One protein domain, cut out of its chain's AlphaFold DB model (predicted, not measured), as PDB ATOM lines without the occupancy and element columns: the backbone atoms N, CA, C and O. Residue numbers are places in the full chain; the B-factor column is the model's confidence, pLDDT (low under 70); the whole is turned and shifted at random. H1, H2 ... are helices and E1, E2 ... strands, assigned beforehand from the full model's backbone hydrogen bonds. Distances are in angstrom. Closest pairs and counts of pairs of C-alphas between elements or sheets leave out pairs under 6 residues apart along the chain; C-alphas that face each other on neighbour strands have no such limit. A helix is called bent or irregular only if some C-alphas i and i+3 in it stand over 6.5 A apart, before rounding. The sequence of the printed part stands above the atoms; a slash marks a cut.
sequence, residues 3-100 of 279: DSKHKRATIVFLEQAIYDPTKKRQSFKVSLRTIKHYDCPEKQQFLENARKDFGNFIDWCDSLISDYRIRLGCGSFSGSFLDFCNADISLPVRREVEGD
ATOM      1  N   ASP A   3      42.672   2.501  88.764       81.38
ATOM      2  CA  ASP A   3      43.474   3.697  88.521       81.38
ATOM      3  C   ASP A   3      42.850   4.486  87.364       81.38
ATOM      4  O   ASP A   3      43.136   4.273  86.177       81.38
ATOM      5  N   SER A   4      41.954   5.404  87.727       73.75
ATOM      6  CA  SER A   4      41.219   6.241  86.778       73.75
ATOM      7  C   SER A   4      42.132   7.198  86.007       73.75
ATOM      8  O   SER A   4      41.824   7.528  84.861       73.75
ATOM      9  N   LYS A   5      43.272   7.610  86.589       75.69
ATOM     10  CA  LYS A   5      44.220   8.535  85.947       75.69
ATOM     11  C   LYS A   5      44.915   7.866  84.765       75.69
ATOM     12  O   LYS A   5      44.971   8.439  83.680       75.69
ATOM     13  N   HIS A   6      45.361   6.623  84.938       74.19
ATOM     14  CA  HIS A   6      46.045   5.864  83.883       74.19
ATOM     15  C   HIS A   6      45.106   4.977  83.057       74.19
ATOM     16  O   HIS A   6      45.558   4.258  82.163       74.19
ATOM     17  N   LYS A   7      43.795   5.027  83.327       82.00
ATOM     18  CA  LYS A   7      42.768   4.174  82.710       82.00
ATOM     19  C   LYS A   7      43.130   2.685  82.791       82.00
ATOM     20  O   LYS A   7      43.033   1.954  81.797       82.00
ATOM     21  N   ARG A   8      43.549   2.238  83.978       87.50
ATOM     22  CA  ARG A   8      43.920   0.847  84.276       87.50
ATOM     23  C   ARG A   8      43.139   0.323  85.478       87.50
ATOM     24  O   ARG A   8      42.701   1.093  86.326       87.50
ATOM     25  N   ALA A   9      42.979  -0.989  85.558       86.88
ATOM     26  CA  ALA A   9      42.426  -1.659  86.723       86.88
ATOM     27  C   ALA A   9      43.259  -2.886  87.069       86.88
ATOM     28  O   ALA A   9      43.735  -3.595  86.187       86.88
ATOM     29  N   THR A  10      43.396  -3.140  88.364       85.06
ATOM     30  CA  THR A  10      43.813  -4.440  88.876       85.06
ATOM     31  C   THR A  10      42.564  -5.286  89.080       85.06
ATOM     32  O   THR A  10      41.704  -4.911  89.892       85.06
ATOM     33  N   ILE A  11      42.475  -6.392  88.345       85.75
ATOM     34  CA  ILE A  11      41.386  -7.371  88.393       85.75
ATOM     35  C   ILE A  11      41.877  -8.694  88.987       85.75
ATOM     36  O   ILE A  11      43.076  -8.968  89.004       85.75
ATOM     37  N   VAL A  12      40.938  -9.504  89.465       83.44
ATOM     38  CA  VAL A  12      41.156 -10.877  89.934       83.44
ATOM     39  C   VAL A  12      40.075 -11.729  89.277       83.44
ATOM     40  O   VAL A  12      38.921 -11.296  89.229       83.44
ATOM     41  N   PHE A  13      40.445 -12.888  88.733       81.94
ATOM     42  CA  PHE A  13      39.476 -13.804  88.135       81.94
ATOM     43  C   PHE A  13      38.703 -14.560  89.201       81.94
ATOM     44  O   PHE A  13      39.242 -14.867  90.263       81.94
ATOM     45  N   LEU A  14      37.437 -14.850  88.891       76.88
ATOM     46  CA  LEU A  14      36.584 -15.683  89.720       76.88
ATOM     47  C   LEU A  14      37.000 -17.142  89.597       76.88
ATOM     48  O   LEU A  14      36.546 -17.856  88.713       76.88
ATOM     49  N   GLU A  15      37.907 -17.547  90.478       71.38
ATOM     50  CA  GLU A  15      38.478 -18.887  90.533       71.38
ATOM     51  C   GLU A  15      38.039 -19.628  91.790       71.38
ATOM     52  O   GLU A  15      37.779 -19.026  92.835       71.38
ATOM     53  N   GLN A  16      38.062 -20.957  91.720       60.28
ATOM     54  CA  GLN A  16      37.847 -21.824  92.879       60.28
ATOM     55  C   GLN A  16      38.863 -21.540  94.009       60.28
ATOM     56  O   GLN A  16      38.582 -21.748  95.180       60.28
ATOM     57  N   ALA A  17      40.033 -20.977  93.687       58.38
ATOM     58  CA  ALA A  17      41.044 -20.575  94.664       58.38
ATOM     59  C   ALA A  17      40.761 -19.231  95.373       58.38
ATOM     60  O   ALA A  17      41.538 -18.835  96.240       58.38
ATOM     61  N   ILE A  18      39.682 -18.502  95.048       63.28
ATOM     62  CA  ILE A  18      39.397 -17.194  95.674       63.28
ATOM     63  C   ILE A  18      39.218 -17.292  97.191       63.28
ATOM     64  O   ILE A  18      39.594 -16.357  97.910       63.28
ATOM     65  N   TYR A  19      38.625 -18.392  97.654       61.56
ATOM     66  CA  TYR A  19      38.247 -18.622  99.047       61.56
ATOM     67  C   TYR A  19      39.252 -19.494  99.813       61.56
ATOM     68  O   TYR A  19      39.034 -19.762 100.991       61.56
ATOM     69  N   ASP A  20      40.345 -19.923  99.171       63.41
ATOM     70  CA  ASP A  20      41.438 -20.637  99.829       63.41
ATOM     71  C   ASP A  20      42.452 -19.615 100.382       63.41
ATOM     72  O   ASP A  20      43.186 -18.992  99.607       63.41
ATOM     73  N   PRO A  21      42.523 -19.411 101.712       56.00
ATOM     74  CA  PRO A  21      43.439 -18.444 102.312       56.00
ATOM     75  C   PRO A  21      44.916 -18.833 102.144       56.00
ATOM     76  O   PRO A  21      45.791 -18.000 102.378       56.00
ATOM     77  N   THR A  22      45.210 -20.076 101.741       56.72
ATOM     78  CA  THR A  22      46.578 -20.578 101.548       56.72
ATOM     79  C   THR A  22      47.124 -20.310 100.142       56.72
ATOM     80  O   THR A  22      48.343 -20.296  99.949       56.72
ATOM     81  N   LYS A  23      46.257 -20.023  99.158       62.03
ATOM     82  CA  LYS A  23      46.652 -19.731  97.772       62.03
ATOM     83  C   LYS A  23      46.750 -18.222  97.533       62.03
ATOM     84  O   LYS A  23      45.826 -17.453  97.797       62.03
ATOM     85  N   LYS A  24      47.888 -17.763  96.994       58.94
ATOM     86  CA  LYS A  24      48.050 -16.360  96.579       58.94
ATOM     87  C   LYS A  24      47.110 -16.064  95.412       58.94
ATOM     88  O   LYS A  24      47.239 -16.659  94.347       58.94
ATOM     89  N   ARG A  25      46.210 -15.099  95.601       69.19
ATOM     90  CA  ARG A  25      45.314 -14.601  94.549       69.19
ATOM     91  C   ARG A  25      46.137 -13.947  93.442       69.19
ATOM     92  O   ARG A  25      46.813 -12.944  93.687       69.19
ATOM     93  N   GLN A  26      46.072 -14.490  92.231       69.44
ATOM     94  CA  GLN A  26      46.710 -13.870  91.076       69.44
ATOM     95  C   GLN A  26      45.887 -12.649  90.657       69.44
ATOM     96  O   GLN A  26      44.684 -12.732  90.411       69.44
ATOM     97  N   SER A  27      46.530 -11.483  90.637       78.00
ATOM     98  CA  SER A  27      45.896 -10.232  90.228       78.00
ATOM     99  C   SER A  27      46.566  -9.701  88.972       78.00
ATOM    100  O   SER A  27      47.789  -9.741  88.854       78.00
ATOM    101  N   PHE A  28      45.765  -9.191  88.042       80.25
ATOM    102  CA  PHE A  28      46.226  -8.751  86.731       80.25
ATOM    103  C   PHE A  28      45.966  -7.265  86.551       80.25
ATOM    104  O   PHE A  28      44.870  -6.776  86.833       80.25
ATOM    105  N   LYS A  29      46.963  -6.536  86.045       83.62
ATOM    106  CA  LYS A  29      46.786  -5.146  85.620       83.62
ATOM    107  C   LYS A  29      46.323  -5.124  84.171       83.62
ATOM    108  O   LYS A  29      47.070  -5.476  83.268       83.62
ATOM    109  N   VAL A  30      45.106  -4.651  83.952       82.69
ATOM    110  CA  VAL A  30      44.479  -4.557  82.630       82.69
ATOM    111  C   VAL A  30      44.090  -3.116  82.316       82.69
ATOM    112  O   VAL A  30      43.954  -2.269  83.202       82.69
ATOM    113  N   SER A  31      43.915  -2.802  81.032       83.62
ATOM    114  CA  SER A  31      43.359  -1.508  80.634       83.62
ATOM    115  C   SER A  31      41.857  -1.474  80.907       83.62
ATOM    116  O   SER A  31      41.151  -2.441  80.636       83.62
ATOM    117  N   LEU A  32      41.322  -0.324  81.324       82.31
ATOM    118  CA  LEU A  32      39.869  -0.137  81.425       82.31
ATOM    119  C   LEU A  32      39.147  -0.319  80.077       82.31
ATOM    120  O   LEU A  32      37.939  -0.507  80.047       82.31
ATOM    121  N   ARG A  33      39.872  -0.270  78.950       80.00
ATOM    122  CA  ARG A  33      39.310  -0.467  77.604       80.00
ATOM    123  C   ARG A  33      39.061  -1.934  77.249       80.00
ATOM    124  O   ARG A  33      38.360  -2.190  76.276       80.00
ATOM    125  N   THR A  34      39.685  -2.871  77.962       83.19
ATOM    126  CA  THR A  34      39.584  -4.316  77.690       83.19
ATOM    127  C   THR A  34      38.598  -5.017  78.615       83.19
ATOM    128  O   THR A  34      38.318  -6.192  78.415       83.19
ATOM    129  N   ILE A  35      38.067  -4.310  79.614       86.75
ATOM    130  CA  ILE A  35      37.068  -4.830  80.544       86.75
ATOM    131  C   ILE A  35      35.689  -4.284  80.184       86.75
ATOM    132  O   ILE A  35      35.549  -3.136  79.760       86.75
ATOM    133  N   LYS A  36      34.663  -5.110  80.366       89.25
ATOM    134  CA  LYS A  36      33.260  -4.712  80.246       89.25
ATOM    135  C   LYS A  36      32.583  -4.819  81.605       89.25
ATOM    136  O   LYS A  36      33.001  -5.611  82.449       89.25
ATOM    137  N   HIS A  37      31.545  -4.012  81.811       91.25
ATOM    138  CA  HIS A  37      30.681  -4.180  82.973       91.25
ATOM    139  C   HIS A  37      29.982  -5.543  82.900       91.25
ATOM    140  O   HIS A  37      29.648  -5.995  81.804       91.25
ATOM    141  N   TYR A  38      29.748  -6.173  84.053       89.75
ATOM    142  CA  TYR A  38      29.112  -7.492  84.106       89.75
ATOM    143  C   TYR A  38      27.740  -7.491  83.417       89.75
ATOM    144  O   TYR A  38      27.455  -8.343  82.586       89.75
ATOM    145  N   ASP A  39      26.936  -6.461  83.686       90.00
ATOM    146  CA  ASP A  39      25.592  -6.274  83.117       90.00
ATOM    147  C   ASP A  39      25.594  -5.560  81.751       90.00
ATOM    148  O   ASP A  39      24.693  -4.780  81.445       90.00
ATOM    149  N   CYS A  40      26.633  -5.749  80.935       91.31
ATOM    150  CA  CYS A  40      26.644  -5.192  79.582       91.31
ATOM    151  C   CYS A  40      25.574  -5.856  78.685       91.31
ATOM    152  O   CYS A  40      25.218  -7.013  78.920       91.31
ATOM    153  N   PRO A  41      25.081  -5.173  77.630       91.94
ATOM    154  CA  PRO A  41      24.081  -5.737  76.717       91.94
ATOM    155  C   PRO A  41      24.504  -7.075  76.097       91.94
ATOM    156  O   PRO A  41      23.665  -7.926  75.823       91.94
ATOM    157  N   GLU A  42      25.808  -7.290  75.912       93.25
ATOM    158  CA  GLU A  42      26.350  -8.522  75.337       93.25
ATOM    159  C   GLU A  42      26.650  -9.616  76.385       93.25
ATOM    160  O   GLU A  42      27.262 -10.628  76.043       93.25
ATOM    161  N   LYS A  43      26.225  -9.452  77.654       92.25
ATOM    162  CA  LYS A  43      26.472 -10.407  78.756       92.25
ATOM    163  C   LYS A  43      26.140 -11.847  78.358       92.25
ATOM    164  O   LYS A  43      26.972 -12.729  78.542       92.25
ATOM    165  N   GLN A  44      24.949 -12.081  77.804       91.69
ATOM    166  CA  GLN A  44      24.489 -13.434  77.455       91.69
ATOM    167  C   GLN A  44      25.395 -14.094  76.414       91.69
ATOM    168  O   GLN A  44      25.815 -15.233  76.594       91.69
ATOM    169  N   GLN A  45      25.808 -13.340  75.394       92.62
ATOM    170  CA  GLN A  45      26.737 -13.827  74.376       92.62
ATOM    171  C   GLN A  45      28.098 -14.212  74.981       92.62
ATOM    172  O   GLN A  45      28.705 -15.201  74.568       92.62
ATOM    173  N   PHE A  46      28.596 -13.451  75.962       91.69
ATOM    174  CA  PHE A  46      29.842 -13.794  76.652       91.69
ATOM    175  C   PHE A  46      29.706 -15.039  77.527       91.69
ATOM    176  O   PHE A  46      30.607 -15.875  77.501       91.69
ATOM    177  N   LEU A  47      28.593 -15.188  78.252       89.81
ATOM    178  CA  LEU A  47      28.333 -16.380  79.060       89.81
ATOM    179  C   LEU A  47      28.225 -17.632  78.187       89.81
ATOM    180  O   LEU A  47      28.887 -18.624  78.465       89.81
ATOM    181  N   GLU A  48      27.463 -17.579  77.096       90.44
ATOM    182  CA  GLU A  48      27.326 -18.696  76.153       90.44
ATOM    183  C   GLU A  48      28.657 -19.099  75.519       90.44
ATOM    184  O   GLU A  48      28.930 -20.288  75.352       90.44
ATOM    185  N   ASN A  49      29.507 -18.127  75.181       89.94
ATOM    186  CA  ASN A  49      30.836 -18.420  74.662       89.94
ATOM    187  C   ASN A  49      31.741 -19.034  75.733       89.94
ATOM    188  O   ASN A  49      32.390 -20.034  75.458       89.94
ATOM    189  N   ALA A  50      31.743 -18.494  76.952       86.88
ATOM    190  CA  ALA A  50      32.560 -19.025  78.038       86.88
ATOM    191  C   ALA A  50      32.113 -20.432  78.471       86.88
ATOM    192  O   ALA A  50      32.954 -21.267  78.792       86.88
ATOM    193  N   ARG A  51      30.812 -20.747  78.416       88.44
ATOM    194  CA  ARG A  51      30.288 -22.099  78.683       88.44
ATOM    195  C   ARG A  51      30.872 -23.164  77.753       88.44
ATOM    196  O   ARG A  51      30.971 -24.313  78.165       88.44
ATOM    197  N   LYS A  52      31.277 -22.812  76.528       87.12
ATOM    198  CA  LYS A  52      31.893 -23.772  75.592       87.12
ATOM    199  C   LYS A  52      33.233 -24.291  76.111       87.12
ATOM    200  O   LYS A  52      33.508 -25.478  75.977       87.12
ATOM    201  N   ASP A  53      34.014 -23.412  76.731       81.50
ATOM    202  CA  ASP A  53      35.374 -23.716  77.183       81.50
ATOM    203  C   ASP A  53      35.416 -24.123  78.666       81.50
ATOM    204  O   ASP A  53      36.232 -24.951  79.070       81.50
ATOM    205  N   PHE A  54      34.514 -23.566  79.482       78.00
ATOM    206  CA  PHE A  54      34.537 -23.681  80.946       78.00
ATOM    207  C   PHE A  54      33.284 -24.351  81.539       78.00
ATOM    208  O   PHE A  54      33.231 -24.601  82.742       78.00
ATOM    209  N   GLY A  55      32.283 -24.683  80.717       82.62
ATOM    210  CA  GLY A  55      31.102 -25.451  81.121       82.62
ATOM    211  C   GLY A  55      30.342 -24.857  82.311       82.62
ATOM    212  O   GLY A  55      30.186 -23.639  82.430       82.62
ATOM    213  N   ASN A  56      29.911 -25.744  83.213       80.31
ATOM    214  CA  ASN A  56      29.106 -25.429  84.400       80.31
ATOM    215  C   ASN A  56      29.807 -24.478  85.386       80.31
ATOM    216  O   ASN A  56      29.154 -23.883  86.240       80.31
ATOM    217  N   PHE A  57      31.125 -24.290  85.268       78.00
ATOM    218  CA  PHE A  57      31.858 -23.341  86.104       78.00
ATOM    219  C   PHE A  57      31.383 -21.898  85.888       78.00
ATOM    220  O   PHE A  57      31.310 -21.111  86.828       78.00
ATOM    221  N   ILE A  58      31.003 -21.553  84.655       86.25
ATOM    222  CA  ILE A  58      30.468 -20.225  84.333       86.25
ATOM    223  C   ILE A  58      29.105 -20.010  84.984       86.25
ATOM    224  O   ILE A  58      28.840 -18.923  85.498       86.25
ATOM    225  N   ASP A  59      28.271 -21.048  85.014       85.56
ATOM    226  CA  ASP A  59      26.964 -20.997  85.670       85.56
ATOM    227  C   ASP A  59      27.111 -20.870  87.188       85.56
ATOM    228  O   ASP A  59      26.376 -20.113  87.824       85.56
ATOM    229  N   TRP A  60      28.130 -21.510  87.764       84.38
ATOM    230  CA  TRP A  60      28.490 -21.305  89.162       84.38
ATOM    231  C   TRP A  60      28.951 -19.871  89.442       84.38
ATOM    232  O   TRP A  60      28.473 -19.254  90.394       84.38
ATOM    233  N   CYS A  61      29.831 -19.299  88.612       86.00
ATOM    234  CA  CYS A  61      30.246 -17.902  88.767       86.00
ATOM    235  C   CYS A  61      29.053 -16.933  88.700       86.00
ATOM    236  O   CYS A  61      28.963 -16.028  89.532       86.00
ATOM    237  N   ASP A  62      28.127 -17.118  87.748       88.38
ATOM    238  CA  ASP A  62      26.918 -16.283  87.638       88.38
ATOM    239  C   ASP A  62      25.992 -16.472  88.849       88.38
ATOM    240  O   ASP A  62      25.455 -15.492  89.371       88.38
ATOM    241  N   SER A  63      25.877 -17.699  89.365       88.19
ATOM    242  CA  SER A  63      25.112 -18.016  90.580       88.19
ATOM    243  C   SER A  63      25.711 -17.355  91.822       88.19
ATOM    244  O   SER A  63      24.985 -16.757  92.615       88.19
ATOM    245  N   LEU A  64      27.038 -17.367  91.962       88.06
ATOM    246  CA  LEU A  64      27.746 -16.742  93.080       88.06
ATOM    247  C   LEU A  64      27.598 -15.212  93.072       88.06
ATOM    248  O   LEU A  64      27.360 -14.599  94.114       88.06
ATOM    249  N   ILE A  65      27.688 -14.586  91.892       91.19
ATOM    250  CA  ILE A  65      27.431 -13.147  91.721       91.19
ATOM    251  C   ILE A  65      25.967 -12.816  92.034       91.19
ATOM    252  O   ILE A  65      25.685 -11.793  92.665       91.19
ATOM    253  N   SER A  66      25.039 -13.670  91.606       91.62
ATOM    254  CA  SER A  66      23.606 -13.476  91.830       91.62
ATOM    255  C   SER A  66      23.238 -13.594  93.310       91.62
ATOM    256  O   SER A  66      22.562 -12.704  93.824       91.62
ATOM    257  N   ASP A  67      23.745 -14.604  94.023       91.50
ATOM    258  CA  ASP A  67      23.507 -14.780  95.465       91.50
ATOM    259  C   ASP A  67      24.061 -13.599  96.276       91.50
ATOM    260  O   ASP A  67      23.366 -13.047  97.131       91.50
ATOM    261  N   TYR A  68      25.266 -13.117  95.942       92.50
ATOM    262  CA  TYR A  68      25.810 -11.897  96.546       92.50
ATOM    263  C   TYR A  68      24.864 -10.701  96.383       92.50
ATOM    264  O   TYR A  68      24.577  -9.994  97.350       92.50
ATOM    265  N   ARG A  69      24.362 -10.470  95.162       93.31
ATOM    266  CA  ARG A  69      23.470  -9.339  94.861       93.31
ATOM    267  C   ARG A  69      22.134  -9.451  95.586       93.31
ATOM    268  O   ARG A  69      21.646  -8.440  96.084       93.31
ATOM    269  N   ILE A  70      21.567 -10.655  95.674       92.62
ATOM    270  CA  ILE A  70      20.326 -10.912  96.417       92.62
ATOM    271  C   ILE A  70      20.528 -10.576  97.894       92.62
ATOM    272  O   ILE A  70      19.746  -9.821  98.466       92.62
ATOM    273  N   ARG A  71      21.607 -11.065  98.511       90.62
ATOM    274  CA  ARG A  71      21.879 -10.818  99.935       90.62
ATOM    275  C   ARG A  71      22.173  -9.357 100.243       90.62
ATOM    276  O   ARG A  71      21.719  -8.852 101.269       90.62
ATOM    277  N   LEU A  72      22.873  -8.672  99.338       91.25
ATOM    278  CA  LEU A  72      23.104  -7.233  99.437       91.25
ATOM    279  C   LEU A  72      21.783  -6.452  99.334       91.25
ATOM    280  O   LEU A  72      21.546  -5.542 100.123       91.25
ATOM    281  N   GLY A  73      20.900  -6.828  98.401       88.50
ATOM    282  CA  GLY A  73      19.598  -6.185  98.197       88.50
ATOM    283  C   GLY A  73      18.586  -6.448  99.316       88.50
ATOM    284  O   GLY A  73      17.813  -5.561  99.667       88.50
ATOM    285  N   CYS A  74      18.611  -7.640  99.914       90.94
ATOM    286  CA  CYS A  74      17.752  -8.009 101.042       90.94
ATOM    287  C   CYS A  74      18.319  -7.586 102.410       90.94
ATOM    288  O   CYS A  74      17.679  -7.837 103.429       90.94
ATOM    289  N   GLY A  75      19.518  -6.995 102.459       89.06
ATOM    290  CA  GLY A  75      20.173  -6.568 103.699       89.06
ATOM    291  C   GLY A  75      20.686  -7.709 104.587       89.06
ATOM    292  O   GLY A  75      21.061  -7.466 105.731       89.06
ATOM    293  N   SER A  76      20.727  -8.949 104.087       88.75
ATOM    294  CA  SER A  76      21.234 -10.113 104.831       88.75
ATOM    295  C   SER A  76      22.762 -10.228 104.814       88.75
ATOM    296  O   SER A  76      23.326 -11.073 105.509       88.75
ATOM    297  N   PHE A  77      23.441  -9.375 104.042       91.94
ATOM    298  CA  PHE A  77      24.889  -9.218 104.051       91.94
ATOM    299  C   PHE A  77      25.289  -7.769 103.761       91.94
ATOM    300  O   PHE A  77      24.656  -7.089 102.952       91.94
ATOM    301  N   SER A  78      26.384  -7.316 104.369       88.00
ATOM    302  CA  SER A  78      27.026  -6.037 104.075       88.00
ATOM    303  C   SER A  78      28.533  -6.246 103.933       88.00
ATOM    304  O   SER A  78      29.183  -6.829 104.797       88.00
ATOM    305  N   GLY A  79      29.097  -5.811 102.807       89.00
ATOM    306  CA  GLY A  79      30.514  -6.011 102.508       89.00
ATOM    307  C   GLY A  79      30.803  -6.102 101.016       89.00
ATOM    308  O   GLY A  79      29.901  -6.067 100.169       89.00
ATOM    309  N   SER A  80      32.087  -6.213 100.683       89.00
ATOM    310  CA  SER A  80      32.509  -6.424  99.301       89.00
ATOM    311  C   SER A  80      32.183  -7.847  98.836       89.00
ATOM    312  O   SER A  80      31.972  -8.759  99.636       89.00
ATOM    313  N   PHE A  81      32.187  -8.062  97.519       88.19
ATOM    314  CA  PHE A  81      32.027  -9.403  96.946       88.19
ATOM    315  C   PHE A  81      33.073 -10.398  97.478       88.19
ATOM    316  O   PHE A  81      32.789 -11.580  97.654       88.19
ATOM    317  N   LEU A  82      34.283  -9.919  97.773       85.88
ATOM    318  CA  LEU A  82      35.361 -10.751  98.299       85.88
ATOM    319  C   LEU A  82      35.115 -11.157  99.756       85.88
ATOM    320  O   LEU A  82      35.390 -12.296 100.123       85.88
ATOM    321  N   ASP A  83      34.550 -10.248 100.554       87.38
ATOM    322  CA  ASP A  83      34.127 -10.536 101.929       87.38
ATOM    323  C   ASP A  83      33.007 -11.580 101.929       87.38
ATOM    324  O   ASP A  83      33.042 -12.528 102.708       87.38
ATOM    325  N   PHE A  84      32.064 -11.470 100.987       88.75
ATOM    326  CA  PHE A  84      31.011 -12.466 100.783       88.75
ATOM    327  C   PHE A  84      31.576 -13.849 100.423       88.75
ATOM    328  O   PHE A  84      31.180 -14.853 101.019       88.75
ATOM    329  N   CYS A  85      32.531 -13.913  99.490       82.81
ATOM    330  CA  CYS A  85      33.168 -15.173  99.084       82.81
ATOM    331  C   CYS A  85      33.894 -15.873 100.245       82.81
ATOM    332  O   CYS A  85      33.983 -17.099 100.260       82.81
ATOM    333  N   ASN A  86      34.392 -15.104 101.213       82.12
ATOM    334  CA  ASN A  86      35.062 -15.619 102.404       82.12
ATOM    335  C   ASN A  86      34.091 -15.956 103.554       82.12
ATOM    336  O   ASN A  86      34.470 -16.691 104.461       82.12
ATOM    337  N   ALA A  87      32.862 -15.439 103.539       85.25
ATOM    338  CA  ALA A  87      31.896 -15.611 104.621       85.25
ATOM    339  C   ALA A  87      31.120 -16.935 104.523       85.25
ATOM    340  O   ALA A  87      30.771 -17.386 103.432       85.25
ATOM    341  N   ASP A  88      30.756 -17.529 105.661       83.69
ATOM    342  CA  ASP A  88      30.042 -18.820 105.716       83.69
ATOM    343  C   ASP A  88      28.699 -18.819 104.973       83.69
ATOM    344  O   ASP A  88      28.247 -19.840 104.460       83.69
ATOM    345  N   ILE A  89      28.081 -17.649 104.828       83.75
ATOM    346  CA  ILE A  89      26.830 -17.473 104.085       83.75
ATOM    347  C   ILE A  89      26.935 -17.837 102.596       83.75
ATOM    348  O   ILE A  89      25.910 -18.127 101.987       83.75
ATOM    349  N   SER A  90      28.140 -17.851 102.012       83.94
ATOM    350  CA  SER A  90      28.366 -18.286 100.627       83.94
ATOM    351  C   SER A  90      28.624 -19.796 100.501       83.94
ATOM    352  O   SER A  90      28.702 -20.309  99.385       83.94
ATOM    353  N   LEU A  91      28.724 -20.543 101.613       79.06
ATOM    354  CA  LEU A  91      28.971 -21.995 101.616       79.06
ATOM    355  C   LEU A  91      27.961 -22.832 100.812       79.06
ATOM    356  O   LEU A  91      28.400 -23.822 100.225       79.06
ATOM    357  N   PRO A  92      26.646 -22.523 100.776       80.12
ATOM    358  CA  PRO A  92      25.695 -23.296  99.977       80.12
ATOM    359  C   PRO A  92      26.047 -23.297  98.486       80.12
ATOM    360  O   PRO A  92      26.034 -24.350  97.865       80.12
ATOM    361  N   VAL A  93      26.453 -22.140  97.951       75.81
ATOM    362  CA  VAL A  93      26.853 -21.982  96.544       75.81
ATOM    363  C   VAL A  93      28.278 -22.502  96.315       75.81
ATOM    364  O   VAL A  93      28.575 -23.079  95.274       75.81
ATOM    365  N   ARG A  94      29.189 -22.354  97.289       70.44
ATOM    366  CA  ARG A  94      30.574 -22.859  97.180       70.44
ATOM    367  C   ARG A  94      30.664 -24.391  97.146       70.44
ATOM    368  O   ARG A  94      31.468 -24.926  96.388       70.44
ATOM    369  N   ARG A  95      29.829 -25.099  97.918       66.94
ATOM    370  CA  ARG A  95      29.827 -26.576  97.977       66.94
ATOM    371  C   ARG A  95      29.364 -27.252  96.685       66.94
ATOM    372  O   ARG A  95      29.733 -28.396  96.447       66.94
ATOM    373  N   GLU A  96      28.605 -26.554  95.844       63.06
ATOM    374  CA  GLU A  96      28.095 -27.086  94.574       63.06
ATOM    375  C   GLU A  96      29.220 -27.399  93.562       63.06
ATOM    376  O   GLU A  96      29.038 -28.227  92.676       63.06
ATOM    377  N   VAL A  97      30.418 -26.815  93.740       59.16
ATOM    378  CA  VAL A  97      31.584 -26.989  92.847       59.16
ATOM    379  C   VAL A  97      32.716 -27.836  93.446       59.16
ATOM    380  O   VAL A  97      33.562 -28.332  92.708       59.16
ATOM    381  N   GLU A  98      32.720 -28.119  94.753       52.81
ATOM    382  CA  GLU A  98      33.702 -29.043  95.364       52.81
ATOM    383  C   GLU A  98      33.576 -30.497  94.861       52.81
ATOM    384  O   GLU A  98      34.515 -31.283  94.995       52.81
ATOM    385  N   GLY A  99      32.447 -30.854  94.235       50.34
ATOM    386  CA  GLY A  99      32.249 -32.154  93.590       50.34
ATOM    387  C   GLY A  99      32.961 -32.322  92.240       50.34
ATOM    388  O   GLY A  99      33.215 -33.456  91.834       50.34
ATOM    389  N   ASP A 100      33.321 -31.229  91.558       50.97
ATOM    390  CA  ASP A 100      33.911 -31.256  90.214       50.97
ATOM    391  C   ASP A 100      35.410 -30.910  90.306       50.97
ATOM    392  O   ASP A 100      35.819 -29.753  90.346       50.97
TER     393      ASP A 100
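AT A GLANCE: This is residues 3 to 100 of the 279 residues of the protein "(mimic poison frog) hypothetical protein" of Ranitomeya imitator (mimic poison frog) (UniProt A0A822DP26). A ribbon of two antiparallel strands, E1 and E2, lies to one side of a loosely joined group of helices whose longest member is H3. H2 folds back from the first end of H3 in a V, H5 runs alongside H3 the opposite way, H4 crosses near H3, and the short H1, between the two strands along the chain, meets H4. The printed part has 98 residues, with five named helices and two named strands in the order E1, H1, E2, H2, H3, H4, H5; the class is mostly helix. It is only just compact, close to loose, with a radius of gyration of the C-alphas of 14.6 A, and spans 37 by 31 by 30 A.

HOW THE PARTS SIT: E1, residues 8 to 12, and E2, residues 27 to 31, are antiparallel neighbours at 147 degrees; N 9 and O 30 are within hydrogen-bond range at 2.9 A, as are N 30 and O 9 at 2.8 A. Both strands are apart from H3, residues 56 to 73, the hub, which touches three other helices. H2, residues 43 to 54, and H3 form a helical hairpin, opposite ways at a steep tilt of 43 degrees. They touch through residues 47 to 51 of H2 and 57 to 59 of H3 alone; their closest C-alphas, of Arg 51 and Ile 58, are 6.0 A apart. H5, residues 88 to 95, touches residues 60 to 67 of H3 alone, opposite ways at a shallow tilt of 21 degrees; the closest C-alphas, of Leu 64 and Val 93, are 6.3 A apart. H4, residues 81 to 86, only just touches H3, with 3 pairs of C-alphas within 8 A; the closest are Tyr 68 and Phe 81 at 6.7 A, and the lines are about perpendicular at 75 degrees. H1, residues 16 to 19, only just touches H4, also with 3 pairs, the closest C-alphas being Tyr 19 and Asn 86 at 5.5 A. Helix packing is mostly crossed, but only just: of the three pairs of helices that touch and have a tilt, one is at a shallow tilt. Every O i to N i+4 pair is within hydrogen-bond range in H3 and H4, against 6 of 8 in H2 and 2 of 4 in H5; H1 is too short for such a pair.

IN THESE COORDINATES: E1 begins at C-alpha 8 (43.920, 0.847, 84.276) and measures 13.3 A; E2 measures 13.2 A. H2 measures 15.7 A. H3 runs 25.5 A from C-alpha 56 at (29.106, -25.429, 84.400). H1 measures 7.0 A and H4 8.8 A. H5, 11.0 A, ends at C-alpha 95 (29.827, -26.576, 97.977). H5 is irregular, with C-alphas 89 and 92 7.2 A apart, and H1 only just so, with C-alphas 16 and 19 7.0 A apart.

THE WHOLE: The C-alphas farthest apart, of Lys 5 and Gly 99, are 43.1 A apart. The printed part has no cut, and its one long link joins E2 to H2. Residues 39 to 45, of which 43 to 45 belong to H2, stand free. The mean pLDDT of the printed part is 81.2, and residues 16 to 26 and 95 to 100 are under 70.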